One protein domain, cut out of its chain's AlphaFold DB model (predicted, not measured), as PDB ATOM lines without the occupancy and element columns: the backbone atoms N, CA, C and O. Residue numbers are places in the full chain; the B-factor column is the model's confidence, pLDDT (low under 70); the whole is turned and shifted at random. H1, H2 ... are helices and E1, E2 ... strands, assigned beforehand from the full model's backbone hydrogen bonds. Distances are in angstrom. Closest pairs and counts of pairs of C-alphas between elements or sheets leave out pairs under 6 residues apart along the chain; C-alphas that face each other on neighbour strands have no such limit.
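What this domain is: This is residues 96 to 150 of the 167 residues of the protein "Hypothetical protein" of Pyrodinium bahamense (UniProt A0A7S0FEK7). Two helices pack on each other at a steep tilt, H2 on residues 106 to 110 of H1, and a small two-stranded hairpin, E1 and E2, has its strand E2 beside the later part of H1. Residues 96 to 101 of H1 stick out. The printed part has 55 residues with two named helices and two named strands, in the order H1, H2, E1, E2, and the two-stranded sheet E1 - E2 is antiparallel. The class is mixed, helices and strands; the whole is compact, with a radius of gyration of the C-alphas of 11.3 A, and spans 33 by 25 by 17 A.

How they stand to each other: Start with H1, residues 96 to 110; its residues 106 to 110 alone touch H2, residues 119 to 128, and the closest C-alphas are those of Ser 106 and Ala 125, at 4.9 A. Their lines stand at a steep tilt of 50 degrees, opposite ways. Every O i to N i+4 pair is within hydrogen-bond range in H1, and 5 of 6 in H2. Next look at E1, residues 134 to 137, and E2, residues 146 to 149, an antiparallel hairpin with 130 degrees between directions. There N 135 and O 148 are within hydrogen-bond range at 2.9 A, and N 137 and O 146 at 2.7 A. The closest C-alphas of H1 and E2 are those of Ile 107 and Tyr 147, at 6.6 A. H1 and E1 are apart, and H2 and E2 are apart.

Where its parts are: Find C-alpha 96 at (58.583, 143.061, -73.322); from there H1 runs 21.1 A to C-alpha 110 at (54.043, 148.980, -53.547). H2 covers 14.7 A from Val 119 to Arg 128. E1 covers 9.1 A from Leu 134 to Ile 137, and E2 runs 10.2 A from Arg 146 to C-alpha 149 at (45.515, 146.436, -61.969).

The domain as a whole: The two C-alphas farthest apart are those of Leu 96 and Pro 141, at 35.4 A. The printed part has no cut; the link from H2 to E1 is tight, and those from H1 to H2 and from E1 to E2 are short. The mean pLDDT of the printed part is 82.3; look for values under 70 at residues 115 to 118 and residue 121.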
ATOM      1  N   LEU A  96      59.977 142.903 -73.772       89.56
ATOM      2  CA  LEU A  96      58.583 143.061 -73.322       89.56
ATOM      3  C   LEU A  96      58.206 142.162 -72.122       89.56
ATOM      4  O   LEU A  96      57.723 142.704 -71.128       89.56
ATOM      5  N   PRO A  97      58.446 140.833 -72.136       91.00
ATOM      6  CA  PRO A  97      58.220 139.986 -70.962       91.00
ATOM      7  C   PRO A  97      58.896 140.484 -69.679       91.00
ATOM      8  O   PRO A  97      58.323 140.380 -68.594       91.00
ATOM      9  N   THR A  98      60.105 141.035 -69.794       90.50
ATOM     10  CA  THR A  98      60.843 141.605 -68.665       90.50
ATOM     11  C   THR A  98      60.172 142.880 -68.174       90.50
ATOM     12  O   THR A  98      59.966 143.010 -66.974       90.50
ATOM     13  N   LEU A  99      59.753 143.774 -69.075       89.19
ATOM     14  CA  LEU A  99      59.035 145.003 -68.714       89.19
ATOM     15  C   LEU A  99      57.708 144.706 -68.002       89.19
ATOM     16  O   LEU A  99      57.414 145.308 -66.973       89.19
ATOM     17  N   VAL A 100      56.935 143.738 -68.504       90.38
ATOM     18  CA  VAL A 100      55.680 143.304 -67.866       90.38
ATOM     19  C   VAL A 100      55.958 142.720 -66.481       90.38
ATOM     20  O   VAL A 100      55.285 143.073 -65.514       90.38
ATOM     21  N   ARG A 101      56.981 141.866 -66.353       89.81
ATOM     22  CA  ARG A 101      57.399 141.318 -65.057       89.81
ATOM     23  C   ARG A 101      57.830 142.420 -64.091       89.81
ATOM     24  O   ARG A 101      57.404 142.395 -62.941       89.81
ATOM     25  N   GLU A 102      58.644 143.376 -64.537       87.25
ATOM     26  CA  GLU A 102      59.076 144.509 -63.715       87.25
ATOM     27  C   GLU A 102      57.891 145.362 -63.255       87.25
ATOM     28  O   GLU A 102      57.858 145.780 -62.095       87.25
ATOM     29  N   TYR A 103      56.904 145.590 -64.125       88.75
ATOM     30  CA  TYR A 103      55.682 146.311 -63.780       88.75
ATOM     31  C   TYR A 103      54.892 145.581 -62.683       88.75
ATOM     32  O   TYR A 103      54.599 146.168 -61.642       88.75
ATOM     33  N   LEU A 104      54.636 144.278 -62.849       88.88
ATOM     34  CA  LEU A 104      53.936 143.465 -61.847       88.88
ATOM     35  C   LEU A 104      54.696 143.390 -60.514       88.88
ATOM     36  O   LEU A 104      54.104 143.554 -59.450       88.88
ATOM     37  N   MET A 105      56.019 143.208 -60.555       87.06
ATOM     38  CA  MET A 105      56.856 143.215 -59.350       87.06
ATOM     39  C   MET A 105      56.849 144.571 -58.642       87.06
ATOM     40  O   MET A 105      56.919 144.624 -57.416       87.06
ATOM     41  N   SER A 106      56.746 145.668 -59.394       87.06
ATOM     42  CA  SER A 106      56.648 147.010 -58.825       87.06
ATOM     43  C   SER A 106      55.330 147.194 -58.059       87.06
ATOM     44  O   SER A 106      55.347 147.790 -56.986       87.06
ATOM     45  N   ILE A 107      54.223 146.596 -58.518       89.44
ATOM     46  CA  ILE A 107      52.956 146.555 -57.761       89.44
ATOM     47  C   ILE A 107      53.120 145.738 -56.470       89.44
ATOM     48  O   ILE A 107      52.724 146.199 -55.400       89.44
ATOM     49  N   SER A 108      53.764 144.566 -56.522       86.44
ATOM     50  CA  SER A 108      54.049 143.774 -55.313       86.44
ATOM     51  C   SER A 108      54.893 144.546 -54.297       86.44
ATOM     52  O   SER A 108      54.619 144.484 -53.098       86.44
ATOM     53  N   ALA A 109      55.882 145.314 -54.767       86.94
ATOM     54  CA  ALA A 109      56.692 146.181 -53.917       86.94
ATOM     55  C   ALA A 109      55.866 147.320 -53.294       86.94
ATOM     56  O   ALA A 109      56.006 147.581 -52.102       86.94
ATOM     57  N   LEU A 110      54.976 147.964 -54.063       86.88
ATOM     58  CA  LEU A 110      54.043 148.980 -53.547       86.88
ATOM     59  C   LEU A 110      53.100 148.419 -52.475       86.88
ATOM     60  O   LEU A 110      52.742 149.127 -51.539       86.88
ATOM     61  N   ASN A 111      52.741 147.142 -52.587       87.19
ATOM     62  CA  ASN A 111      51.887 146.437 -51.633       87.19
ATOM     63  C   ASN A 111      52.628 145.857 -50.422       87.19
ATOM     64  O   ASN A 111      51.991 145.241 -49.569       87.19
ATOM     65  N   GLY A 112      53.956 146.000 -50.350       82.62
ATOM     66  CA  GLY A 112      54.766 145.406 -49.284       82.62
ATOM     67  C   GLY A 112      54.814 143.873 -49.312       82.62
ATOM     68  O   GLY A 112      55.185 143.264 -48.318       82.62
ATOM     69  N   LEU A 113      54.464 143.237 -50.438       81.88
ATOM     70  CA  LEU A 113      54.404 141.773 -50.604       81.88
ATOM     71  C   LEU A 113      55.754 141.147 -50.981       81.88
ATOM     72  O   LEU A 113      55.815 140.065 -51.555       81.88
ATOM     73  N   THR A 114      56.848 141.851 -50.723       75.56
ATOM     74  CA  THR A 114      58.198 141.362 -50.996       75.56
ATOM     75  C   THR A 114      58.961 141.317 -49.684       75.56
ATOM     76  O   THR A 114      59.122 142.365 -49.057       75.56
ATOM     77  N   ASP A 115      59.467 140.135 -49.322       67.75
ATOM     78  CA  ASP A 115      60.036 139.789 -48.004       67.75
ATOM     79  C   ASP A 115      61.172 140.704 -47.510       67.75
ATOM     80  O   ASP A 115      61.568 140.654 -46.350       67.75
ATOM     81  N   THR A 116      61.726 141.549 -48.382       56.44
ATOM     82  CA  THR A 116      62.885 142.405 -48.103       56.44
ATOM     83  C   THR A 116      62.820 143.750 -48.832       56.44
ATOM     84  O   THR A 116      63.850 144.223 -49.298       56.44
ATOM     85  N   ALA A 117      61.659 144.388 -49.031       60.88
ATOM     86  CA  ALA A 117      61.646 145.694 -49.713       60.88
ATOM     87  C   ALA A 117      62.154 146.834 -48.806       60.88
ATOM     88  O   ALA A 117      61.392 147.327 -47.974       60.88
ATOM     89  N   PRO A 118      63.389 147.354 -48.981       67.12
ATOM     90  CA  PRO A 118      63.759 148.627 -48.381       67.12
ATOM     91  C   PRO A 118      62.878 149.742 -48.952       67.12
ATOM     92  O   PRO A 118      62.486 149.702 -50.122       67.12
ATOM     93  N   VAL A 119      62.658 150.797 -48.164       71.31
ATOM     94  CA  VAL A 119      61.908 152.009 -48.553       71.31
ATOM     95  C   VAL A 119      62.339 152.547 -49.929       71.31
ATOM     96  O   VAL A 119      61.513 153.021 -50.705       71.31
ATOM     97  N   TYR A 120      63.624 152.422 -50.271       74.50
ATOM     98  CA  TYR A 120      64.166 152.778 -51.586       74.50
ATOM     99  C   TYR A 120      63.501 152.030 -52.757       74.50
ATOM    100  O   TYR A 120      63.185 152.651 -53.771       74.50
ATOM    101  N   ARG A 121      63.259 150.716 -52.635       69.38
ATOM    102  CA  ARG A 121      62.615 149.915 -53.692       69.38
ATOM    103  C   ARG A 121      61.172 150.359 -53.917       69.38
ATOM    104  O   ARG A 121      60.771 150.503 -55.067       69.38
ATOM    105  N   VAL A 122      60.439 150.643 -52.840       75.62
ATOM    106  CA  VAL A 122      59.061 151.157 -52.901       75.62
ATOM    107  C   VAL A 122      59.025 152.539 -53.554       75.62
ATOM    108  O   VAL A 122      58.262 152.752 -54.491       75.62
ATOM    109  N   LYS A 123      59.913 153.458 -53.142       78.56
ATOM    110  CA  LYS A 123      60.044 154.786 -53.769       78.56
ATOM    111  C   LYS A 123      60.342 154.679 -55.266       78.56
ATOM    112  O   LYS A 123      59.729 155.372 -56.067       78.56
ATOM    113  N   ARG A 124      61.244 153.777 -55.655       80.00
ATOM    114  CA  ARG A 124      61.609 153.557 -57.060       80.00
ATOM    115  C   ARG A 124      60.479 152.908 -57.870       80.00
ATOM    116  O   ARG A 124      60.297 153.265 -59.032       80.00
ATOM    117  N   ALA A 125      59.704 151.998 -57.279       80.00
ATOM    118  CA  ALA A 125      58.496 151.453 -57.901       80.00
ATOM    119  C   ALA A 125      57.452 152.557 -58.145       80.00
ATOM    120  O   ALA A 125      56.968 152.699 -59.266       80.00
ATOM    121  N   ALA A 126      57.203 153.406 -57.141       80.94
ATOM    122  CA  ALA A 126      56.273 154.533 -57.241       80.94
ATOM    123  C   ALA A 126      56.661 155.547 -58.331       80.94
ATOM    124  O   ALA A 126      55.790 156.118 -58.970       80.94
ATOM    125  N   THR A 127      57.958 155.751 -58.598       83.50
ATOM    126  CA  THR A 127      58.400 156.648 -59.688       83.50
ATOM    127  C   THR A 127      58.212 156.080 -61.096       83.50
ATOM    128  O   THR A 127      58.314 156.823 -62.066       83.50
ATOM    129  N   ARG A 128      58.004 154.765 -61.231       80.81
ATOM    130  CA  ARG A 128      57.922 154.079 -62.532       80.81
ATOM    131  C   ARG A 128      56.497 153.759 -62.954       80.81
ATOM    132  O   ARG A 128      56.261 153.562 -64.142       80.81
ATOM    133  N   ILE A 129      55.583 153.654 -61.995       83.31
ATOM    134  CA  ILE A 129      54.184 153.342 -62.260       83.31
ATOM    135  C   ILE A 129      53.367 154.626 -62.209       83.31
ATOM    136  O   ILE A 129      53.442 155.387 -61.247       83.31
ATOM    137  N   ASP A 130      52.541 154.832 -63.228       84.25
ATOM    138  CA  ASP A 130      51.453 155.794 -63.150       84.25
ATOM    139  C   ASP A 130      50.417 155.297 -62.134       84.25
ATOM    140  O   ASP A 130      49.653 154.369 -62.402       84.25
ATOM    141  N   MET A 131      50.398 155.909 -60.951       81.25
ATOM    142  CA  MET A 131      49.497 155.517 -59.868       81.25
ATOM    143  C   MET A 131      48.017 155.706 -60.224       81.25
ATOM    144  O   MET A 131      47.183 155.032 -59.629       81.25
ATOM    145  N   SER A 132      47.683 156.555 -61.205       80.69
ATOM    146  CA  SER A 132      46.301 156.714 -61.680       80.69
ATOM    147  C   SER A 132      45.799 155.510 -62.487       80.69
ATOM    148  O   SER A 132      44.595 155.293 -62.586       80.69
ATOM    149  N   SER A 133      46.716 154.685 -63.009       80.12
ATOM    150  CA  SER A 133      46.393 153.431 -63.706       80.12
ATOM    151  C   SER A 133      46.094 152.257 -62.764       80.12
ATOM    152  O   SER A 133      45.626 151.206 -63.206       80.12
ATOM    153  N   LEU A 134      46.379 152.414 -61.468       86.81
ATOM    154  CA  LEU A 134      46.150 151.398 -60.445       86.81
ATOM    155  C   LEU A 134      44.890 151.722 -59.646       86.81
ATOM    156  O   LEU A 134      44.548 152.881 -59.430       86.81
ATOM    157  N   ALA A 135      44.234 150.689 -59.132       86.75
ATOM    158  CA  ALA A 135      43.142 150.845 -58.183       86.75
ATOM    159  C   ALA A 135      43.526 150.362 -56.797       86.75
ATOM    160  O   ALA A 135      44.308 149.422 -56.653       86.75
ATOM    161  N   LEU A 136      42.907 150.969 -55.788       88.19
ATOM    162  CA  LEU A 136      42.838 150.384 -54.459       88.19
ATOM    163  C   LEU A 136      41.813 149.245 -54.482       88.19
ATOM    164  O   LEU A 136      40.652 149.440 -54.833       88.19
ATOM    165  N   ILE A 137      42.279 148.053 -54.138       86.31
ATOM    166  CA  ILE A 137      41.526 146.811 -54.034       86.31
ATOM    167  C   ILE A 137      41.378 146.479 -52.547       86.31
ATOM    168  O   ILE A 137      42.338 146.590 -51.781       86.31
ATOM    169  N   GLY A 138      40.175 146.047 -52.166       82.00
ATOM    170  CA  GLY A 138      39.791 145.728 -50.791       82.00
ATOM    171  C   GLY A 138      38.764 146.719 -50.241       82.00
ATOM    172  O   GLY A 138      38.870 147.925 -50.444       82.00
ATOM    173  N   ASP A 139      37.769 146.192 -49.537       81.88
ATOM    174  CA  ASP A 139      36.682 146.924 -48.875       81.88
ATOM    175  C   ASP A 139      36.992 147.277 -47.405       81.88
ATOM    176  O   ASP A 139      36.241 148.009 -46.761       81.88
ATOM    177  N   GLY A 140      38.123 146.801 -46.876       79.75
ATOM    178  CA  GLY A 140      38.608 147.125 -45.535       79.75
ATOM    179  C   GLY A 140      39.203 148.539 -45.393       79.75
ATOM    180  O   GLY A 140      39.425 149.237 -46.385       79.75
ATOM    181  N   PRO A 141      39.515 148.976 -44.154       81.44
ATOM    182  CA  PRO A 141      40.194 150.247 -43.889       81.44
ATOM    183  C   PRO A 141      41.545 150.343 -44.614       81.44
ATOM    184  O   PRO A 141      42.175 149.328 -44.912       81.44
ATOM    185  N   SER A 142      42.034 151.568 -44.837       77.44
ATOM    186  CA  SER A 142      43.234 151.881 -45.637       77.44
ATOM    187  C   SER A 142      44.472 150.985 -45.418       77.44
ATOM    188  O   SER A 142      45.155 150.713 -46.402       77.44
ATOM    189  N   PRO A 143      44.788 150.461 -44.210       78.19
ATOM    190  CA  PRO A 143      45.921 149.542 -44.030       78.19
ATOM    191  C   PRO A 143      45.760 148.177 -44.724       78.19
ATOM    192  O   PRO A 143      46.758 147.509 -45.011       78.19
ATOM    193  N   LEU A 144      44.519 147.747 -44.972       80.00
ATOM    194  CA  LEU A 144      44.174 146.476 -45.616       80.00
ATOM    195  C   LEU A 144      43.988 146.613 -47.130       80.00
ATOM    196  O   LEU A 144      44.063 145.613 -47.840       80.00
ATOM    197  N   GLN A 145      43.795 147.836 -47.628       86.31
ATOM    198  CA  GLN A 145      43.707 148.103 -49.060       86.31
ATOM    199  C   GLN A 145      45.071 147.911 -49.738       86.31
ATOM    200  O   GLN A 145      46.138 148.120 -49.144       86.31
ATOM    201  N   ARG A 146      45.041 147.472 -50.996       89.94
ATOM    202  CA  ARG A 146      46.228 147.178 -51.813       89.94
ATOM    203  C   ARG A 146      46.074 147.771 -53.199       89.94
ATOM    204  O   ARG A 146      44.967 147.881 -53.700       89.94
ATOM    205  N   TYR A 147      47.175 148.111 -53.848       90.38
ATOM    206  CA  TYR A 147      47.162 148.465 -55.258       90.38
ATOM    207  C   TYR A 147      46.992 147.222 -56.128       90.38
ATOM    208  O   TYR A 147      47.633 146.196 -55.903       90.38
ATOM    209  N   GLY A 148      46.194 147.328 -57.178       89.31
ATOM    210  CA  GLY A 148      46.154 146.327 -58.230       89.31
ATOM    211  C   GLY A 148      45.772 146.913 -59.576       89.31
ATOM    212  O   GLY A 148      45.445 148.095 -59.701       89.31
ATOM    213  N   ILE A 149      45.860 146.067 -60.598       87.81
ATOM    214  CA  ILE A 149      45.515 146.436 -61.969       87.81
ATOM    215  C   ILE A 149      43.993 146.504 -62.073       87.81
ATOM    216  O   ILE A 149      43.305 145.554 -61.702       87.81
ATOM    217  N   ARG A 150      43.482 147.612 -62.611       82.44
ATOM    218  CA  ARG A 150      42.056 147.814 -62.871       82.44
ATOM    219  C   ARG A 150      41.828 147.954 -64.373       82.44
ATOM    220  O   ARG A 150      41.875 149.065 -64.891       82.44
TER     221      ARG A 150